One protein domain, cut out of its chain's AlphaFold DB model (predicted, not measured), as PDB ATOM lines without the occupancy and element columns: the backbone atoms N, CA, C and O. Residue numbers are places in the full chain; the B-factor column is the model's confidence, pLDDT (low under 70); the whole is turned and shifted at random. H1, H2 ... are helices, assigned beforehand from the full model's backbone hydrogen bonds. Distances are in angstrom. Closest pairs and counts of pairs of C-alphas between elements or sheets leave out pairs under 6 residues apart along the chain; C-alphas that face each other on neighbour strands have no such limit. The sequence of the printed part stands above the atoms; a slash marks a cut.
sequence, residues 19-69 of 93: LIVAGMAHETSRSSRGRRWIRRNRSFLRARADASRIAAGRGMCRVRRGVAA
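What this domain is: This is residues 19 to 69 of the 93 residues of an uncharacterized protein of Actinobacteria bacterium YIM 96077 (UniProt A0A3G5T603). One long straight helix, H3, makes the length of an open hook; at its first end the short H2 turns off as a corner piece, and at the other end of H2 the helix H1 makes the short arm of the hook, on the same side of H2 as H3 but apart from it. The space between H1 and H3 is empty, and residues 39 to 69, of which 42 to 69 belong to H3, stand free. The printed part has 51 residues with three named helices, in the order H1, H2, H3, and no named strand; the class is all helix. It is extended, with a radius of gyration of the C-alphas of 16.0 A and spans of 51 by 23 by 7 A.

Where its parts are: H3, residues 42 to 69, is 40.3 A from first to last C-alpha, from C-alpha 42 at (115.289, 99.778, 168.143) to C-alpha 69 at (124.190, 87.602, 130.794). H2 is residues 32 to 40, 12.8 A long. H1 is residues 19 to 30, 16.6 A long, and begins with C-alpha 19 at (115.024, 112.945, 151.476).

How they stand to each other: H3 touches no helix. H2 and H3 are close but not clearly touching; their closest C-alphas, of Ile 38 and Leu 45, are 8.0 A apart. Their lines stand about perpendicular, but only just, at 72 degrees. H1 and H2 touch only at the corner by their link, H1 with residues 27 to 29 alone; the closest C-alphas, of Thr 28 and Gly 34, are 4.4 A apart. Their lines are about perpendicular, at 75 degrees. H1 and H3 are apart. In H1, H2 and H3 every O i to N i+4 pair is within hydrogen-bond range.

The domain as a whole: The two C-alphas farthest apart, of Ser 32 and Ala 69, are 51.1 A apart. The printed part has no cut, and both links, H1 to H2 and H2 to H3, are tight. The mean pLDDT of the printed part is 77.0; residues 29 and 34 are under 70.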
ATOM      1  N   LEU A  19     115.467 111.705 150.832       82.50
ATOM      2  CA  LEU A  19     115.024 112.945 151.476       82.50
ATOM      3  C   LEU A  19     113.901 112.700 152.487       82.50
ATOM      4  O   LEU A  19     113.970 113.206 153.604       82.50
ATOM      5  N   ILE A  20     112.891 111.904 152.128       81.75
ATOM      6  CA  ILE A  20     111.763 111.596 153.019       81.75
ATOM      7  C   ILE A  20     112.253 110.874 154.278       81.75
ATOM      8  O   ILE A  20     111.858 111.222 155.391       81.75
ATOM      9  N   VAL A  21     113.141 109.889 154.122       78.88
ATOM     10  CA  VAL A  21     113.711 109.146 155.255       78.88
ATOM     11  C   VAL A  21     114.546 110.062 156.149       78.88
ATOM     12  O   VAL A  21     114.413 110.004 157.372       78.88
ATOM     13  N   ALA A  22     115.376 110.925 155.561       77.38
ATOM     14  CA  ALA A  22     116.174 111.894 156.305       77.38
ATOM     15  C   ALA A  22     115.294 112.914 157.047       77.38
ATOM     16  O   ALA A  22     115.546 113.193 158.218       77.38
ATOM     17  N   GLY A  23     114.228 113.406 156.410       80.81
ATOM     18  CA  GLY A  23     113.248 114.309 157.018       80.81
ATOM     19  C   GLY A  23     112.533 113.664 158.205       80.81
ATOM     20  O   GLY A  23     112.540 114.213 159.304       80.81
ATOM     21  N   MET A  24     112.033 112.438 158.031       78.12
ATOM     22  CA  MET A  24     111.438 111.646 159.113       78.12
ATOM     23  C   MET A  24     112.422 111.419 160.268       78.12
ATOM     24  O   MET A  24     112.058 111.553 161.437       78.12
ATOM     25  N   ALA A  25     113.684 111.096 159.973       74.62
ATOM     26  CA  ALA A  25     114.719 110.934 160.991       74.62
ATOM     27  C   ALA A  25     114.988 112.250 161.742       74.62
ATOM     28  O   ALA A  25     115.094 112.259 162.970       74.62
ATOM     29  N   HIS A  26     115.042 113.370 161.023       78.19
ATOM     30  CA  HIS A  26     115.239 114.688 161.611       78.19
ATOM     31  C   HIS A  26     114.071 115.074 162.532       78.19
ATOM     32  O   HIS A  26     114.272 115.444 163.690       78.19
ATOM     33  N   GLU A  27     112.837 114.889 162.078       76.56
ATOM     34  CA  GLU A  27     111.631 115.263 162.817       76.56
ATOM     35  C   GLU A  27     111.404 114.370 164.050       76.56
ATOM     36  O   GLU A  27     111.122 114.848 165.157       76.56
ATOM     37  N   THR A  28     111.663 113.066 163.913       73.06
ATOM     38  CA  THR A  28     111.642 112.125 165.044       73.06
ATOM     39  C   THR A  28     112.762 112.381 166.053       73.06
ATOM     40  O   THR A  28     112.559 112.139 167.247       73.06
ATOM     41  N   SER A  29     113.915 112.908 165.627       69.44
ATOM     42  CA  SER A  29     115.008 113.270 166.539       69.44
ATOM     43  C   SER A  29     114.682 114.499 167.398       69.44
ATOM     44  O   SER A  29     115.053 114.539 168.576       69.44
ATOM     45  N   ARG A  30     113.915 115.456 166.854       75.31
ATOM     46  CA  ARG A  30     113.489 116.683 167.549       75.31
ATOM     47  C   ARG A  30     112.404 116.400 168.597       75.31
ATOM     48  O   ARG A  30     112.418 116.990 169.678       75.31
ATOM     49  N   SER A  31     111.528 115.427 168.338       72.50
ATOM     50  CA  SER A  31     110.425 115.043 169.231       72.50
ATOM     51  C   SER A  31     110.840 114.076 170.354       72.50
ATOM     52  O   SER A  31     111.400 113.000 170.132       72.50
ATOM     53  N   SER A  32     110.485 114.399 171.602       73.62
ATOM     54  CA  SER A  32     110.704 113.526 172.770       73.62
ATOM     55  C   SER A  32     109.930 112.197 172.685       73.62
ATOM     56  O   SER A  32     110.398 111.174 173.200       73.62
ATOM     57  N   ARG A  33     108.780 112.186 171.988       72.81
ATOM     58  CA  ARG A  33     108.018 110.971 171.643       72.81
ATOM     59  C   ARG A  33     108.768 110.112 170.625       72.81
ATOM     60  O   ARG A  33     108.853 108.902 170.825       72.81
ATOM     61  N   GLY A  34     109.388 110.728 169.616       69.31
ATOM     62  CA  GLY A  34     110.227 110.037 168.630       69.31
ATOM     63  C   GLY A  34     111.406 109.315 169.283       69.31
ATOM     64  O   GLY A  34     111.610 108.126 169.054       69.31
ATOM     65  N   ARG A  35     112.094 109.961 170.234       71.06
ATOM     66  CA  ARG A  35     113.187 109.327 171.004       71.06
ATOM     67  C   ARG A  35     112.742 108.137 171.867       71.06
ATOM     68  O   ARG A  35     113.526 107.209 172.079       71.06
ATOM     69  N   ARG A  36     111.513 108.138 172.402       77.56
ATOM     70  CA  ARG A  36     110.956 106.977 173.133       77.56
ATOM     71  C   ARG A  36     110.539 105.858 172.186       77.56
ATOM     72  O   ARG A  36     110.822 104.697 172.471       77.56
ATOM     73  N   TRP A  37     109.921 106.207 171.062       77.06
ATOM     74  CA  TRP A  37     109.521 105.250 170.037       77.06
ATOM     75  C   TRP A  37     110.731 104.544 169.419       77.06
ATOM     76  O   TRP A  37     110.756 103.319 169.375       77.06
ATOM     77  N   ILE A  38     111.790 105.287 169.075       76.81
ATOM     78  CA  ILE A  38     113.056 104.730 168.569       76.81
ATOM     79  C   ILE A  38     113.680 103.772 169.584       76.81
ATOM     80  O   ILE A  38     114.162 102.712 169.199       76.81
ATOM     81  N   ARG A  39     113.665 104.108 170.881       76.69
ATOM     82  CA  ARG A  39     114.191 103.210 171.922       76.69
ATOM     83  C   ARG A  39     113.396 101.910 172.021       76.69
ATOM     84  O   ARG A  39     114.015 100.855 172.109       76.69
ATOM     85  N   ARG A  40     112.061 101.974 171.953       79.94
ATOM     86  CA  ARG A  40     111.191 100.784 171.972       79.94
ATOM     87  C   ARG A  40     111.333  99.929 170.714       79.94
ATOM     88  O   ARG A  40     111.462  98.717 170.817       79.94
ATOM     89  N   ASN A  41     111.383 100.559 169.545       79.44
ATOM     90  CA  ASN A  41     111.433  99.871 168.256       79.44
ATOM     91  C   ASN A  41     112.857  99.676 167.729       79.44
ATOM     92  O   ASN A  41     113.040  99.344 166.560       79.44
ATOM     93  N   ARG A  42     113.885  99.861 168.565       78.25
ATOM     94  CA  ARG A  42     115.289  99.778 168.143       78.25
ATOM     95  C   ARG A  42     115.627  98.416 167.540       78.25
ATOM     96  O   ARG A  42     116.345  98.352 166.547       78.25
ATOM     97  N   SER A  43     115.112  97.341 168.132       76.00
ATOM     98  CA  SER A  43     115.273  95.970 167.635       76.00
ATOM     99  C   SER A  43     114.590  95.779 166.280       76.00
ATOM    100  O   SER A  43     115.208  95.267 165.353       76.00
ATOM    101  N   PHE A  44     113.360  96.274 166.132       78.12
ATOM    102  CA  PHE A  44     112.615  96.217 164.875       78.12
ATOM    103  C   PHE A  44     113.291  97.025 163.756       78.12
ATOM    104  O   PHE A  44     113.423  96.545 162.635       78.12
ATOM    105  N   LEU A  45     113.779  98.231 164.062       78.88
ATOM    106  CA  LEU A  45     114.525  99.072 163.121       78.88
ATOM    107  C   LEU A  45     115.829  98.404 162.671       78.88
ATOM    108  O   LEU A  45     116.151  98.453 161.487       78.88
ATOM    109  N   ARG A  46     116.552  97.745 163.589       78.12
ATOM    110  CA  ARG A  46     117.750  96.957 163.256       78.12
ATOM    111  C   ARG A  46     117.415  95.781 162.346       78.12
ATOM    112  O   ARG A  46     117.994  95.683 161.273       78.12
ATOM    113  N   ALA A  47     116.421  94.972 162.709       77.31
ATOM    114  CA  ALA A  47     115.984  93.847 161.884       77.31
ATOM    115  C   ALA A  47     115.537  94.299 160.483       77.31
ATOM    116  O   ALA A  47     115.845  93.653 159.484       77.31
ATOM    117  N   ARG A  48     114.858  95.449 160.385       79.75
ATOM    118  CA  ARG A  48     114.442  96.029 159.104       79.75
ATOM    119  C   ARG A  48     115.617  96.572 158.288       79.75
ATOM    120  O   ARG A  48     115.594  96.440 157.068       79.75
ATOM    121  N   ALA A  49     116.633  97.144 158.933       75.94
ATOM    122  CA  ALA A  49     117.868  97.573 158.276       75.94
ATOM    123  C   ALA A  49     118.697  96.379 157.772       75.94
ATOM    124  O   ALA A  49     119.246  96.425 156.672       75.94
ATOM    125  N   ASP A  50     118.750  95.285 158.529       78.44
ATOM    126  CA  ASP A  50     119.416  94.062 158.085       78.44
ATOM    127  C   ASP A  50     118.651  93.411 156.929       78.44
ATOM    128  O   ASP A  50     119.243  93.051 155.910       78.44
ATOM    129  N   ALA A  51     117.319  93.355 157.010       77.69
ATOM    130  CA  ALA A  51     116.484  92.864 155.918       77.69
ATOM    131  C   ALA A  51     116.642  93.703 154.640       77.69
ATOM    132  O   ALA A  51     116.724  93.142 153.545       77.69
ATOM    133  N   SER A  52     116.729  95.035 154.754       75.12
ATOM    134  CA  SER A  52     116.941  95.908 153.595       75.12
ATOM    135  C   SER A  52     118.339  95.749 153.001       75.12
ATOM    136  O   SER A  52     118.464  95.696 151.778       75.12
ATOM    137  N   ARG A  53     119.381  95.571 153.826       75.88
ATOM    138  CA  ARG A  53     120.739  95.236 153.360       75.88
ATOM    139  C   ARG A  53     120.769  93.916 152.600       75.88
ATOM    140  O   ARG A  53     121.341  93.848 151.514       75.88
ATOM    141  N   ILE A  54     120.114  92.886 153.130       78.19
ATOM    142  CA  ILE A  54     120.016  91.580 152.472       78.19
ATOM    143  C   ILE A  54     119.266  91.711 151.137       78.19
ATOM    144  O   ILE A  54     119.711  91.174 150.122       78.19
ATOM    145  N   ALA A  55     118.152  92.451 151.106       74.75
ATOM    146  CA  ALA A  55     117.394  92.699 149.881       74.75
ATOM    147  C   ALA A  55     118.218  93.471 148.835       74.75
ATOM    148  O   ALA A  55     118.223  93.090 147.662       74.75
ATOM    149  N   ALA A  56     118.969  94.491 149.258       78.94
ATOM    150  CA  ALA A  56     119.864  95.258 148.396       78.94
ATOM    151  C   ALA A  56     120.991  94.385 147.821       78.94
ATOM    152  O   ALA A  56     121.235  94.418 146.616       78.94
ATOM    153  N   GLY A  57     121.614  93.535 148.645       80.69
ATOM    154  CA  GLY A  57     122.647  92.597 148.199       80.69
ATOM    155  C   GLY A  57     122.128  91.597 147.160       80.69
ATOM    156  O   GLY A  57     122.762  91.378 146.124       80.69
ATOM    157  N   ARG A  58     120.925  91.040 147.369       79.69
ATOM    158  CA  ARG A  58     120.269  90.177 146.370       79.69
ATOM    159  C   ARG A  58     119.934  90.941 145.088       79.69
ATOM    160  O   ARG A  58     120.102  90.394 143.998       79.69
ATOM    161  N   GLY A  59     119.483  92.189 145.213       75.75
ATOM    162  CA  GLY A  59     119.238  93.091 144.089       75.75
ATOM    163  C   GLY A  59     120.496  93.299 143.247       75.75
ATOM    164  O   GLY A  59     120.471  93.038 142.046       75.75
ATOM    165  N   MET A  60     121.620  93.647 143.878       76.94
ATOM    166  CA  MET A  60     122.916  93.779 143.202       76.94
ATOM    167  C   MET A  60     123.347  92.484 142.519       76.94
ATOM    168  O   MET A  60     123.793  92.526 141.378       76.94
ATOM    169  N   CYS A  61     123.172  91.325 143.160       77.88
ATOM    170  CA  CYS A  61     123.502  90.042 142.536       77.88
ATOM    171  C   CYS A  61     122.664  89.778 141.277       77.88
ATOM    172  O   CYS A  61     123.192  89.276 140.285       77.88
ATOM    173  N   ARG A  62     121.371  90.135 141.284       82.06
ATOM    174  CA  ARG A  62     120.502  90.025 140.100       82.06
ATOM    175  C   ARG A  62     120.917  90.986 138.998       82.06
ATOM    176  O   ARG A  62     120.986  90.568 137.849       82.06
ATOM    177  N   VAL A  63     121.235  92.233 139.342       79.00
ATOM    178  CA  VAL A  63     121.744  93.217 138.378       79.00
ATOM    179  C   VAL A  63     123.056  92.724 137.776       79.00
ATOM    180  O   VAL A  63     123.177  92.682 136.559       79.00
ATOM    181  N   ARG A  64     123.997  92.245 138.599       78.12
ATOM    182  CA  ARG A  64     125.290  91.727 138.138       78.12
ATOM    183  C   ARG A  64     125.128  90.521 137.217       78.12
ATOM    184  O   ARG A  64     125.774  90.479 136.180       78.12
ATOM    185  N   ARG A  65     124.238  89.578 137.547       77.88
ATOM    186  CA  ARG A  65     123.907  88.449 136.657       77.88
ATOM    187  C   ARG A  65     123.225  88.904 135.372       77.88
ATOM    188  O   ARG A  65     123.536  88.376 134.317       77.88
ATOM    189  N   GLY A  66     122.326  89.882 135.444       80.94
ATOM    190  CA  GLY A  66     121.680  90.453 134.263       80.94
ATOM    191  C   GLY A  66     122.666  91.174 133.342       80.94
ATOM    192  O   GLY A  66     122.549  91.065 132.127       80.94
ATOM    193  N   VAL A  67     123.654  91.871 133.908       77.00
ATOM    194  CA  VAL A  67     124.745  92.517 133.167       77.00
ATOM    195  C   VAL A  67     125.686  91.468 132.573       77.00
ATOM    196  O   VAL A  67     125.956  91.529 131.380       77.00
ATOM    197  N   ALA A  68     126.105  90.464 133.350       75.56
ATOM    198  CA  ALA A  68     126.933  89.358 132.862       75.56
ATOM    199  C   ALA A  68     126.250  88.594 131.714       75.56
ATOM    200  O   ALA A  68     126.842  88.426 130.659       75.56
ATOM    201  N   ALA A  69     124.963  88.259 131.851       71.44
ATOM    202  CA  ALA A  69     124.190  87.602 130.794       71.44
ATOM    203  C   ALA A  69     124.010  88.473 129.535       71.44
ATOM    204  O   ALA A  69     123.792  87.951 128.440       71.44
TER     205      ALA A  69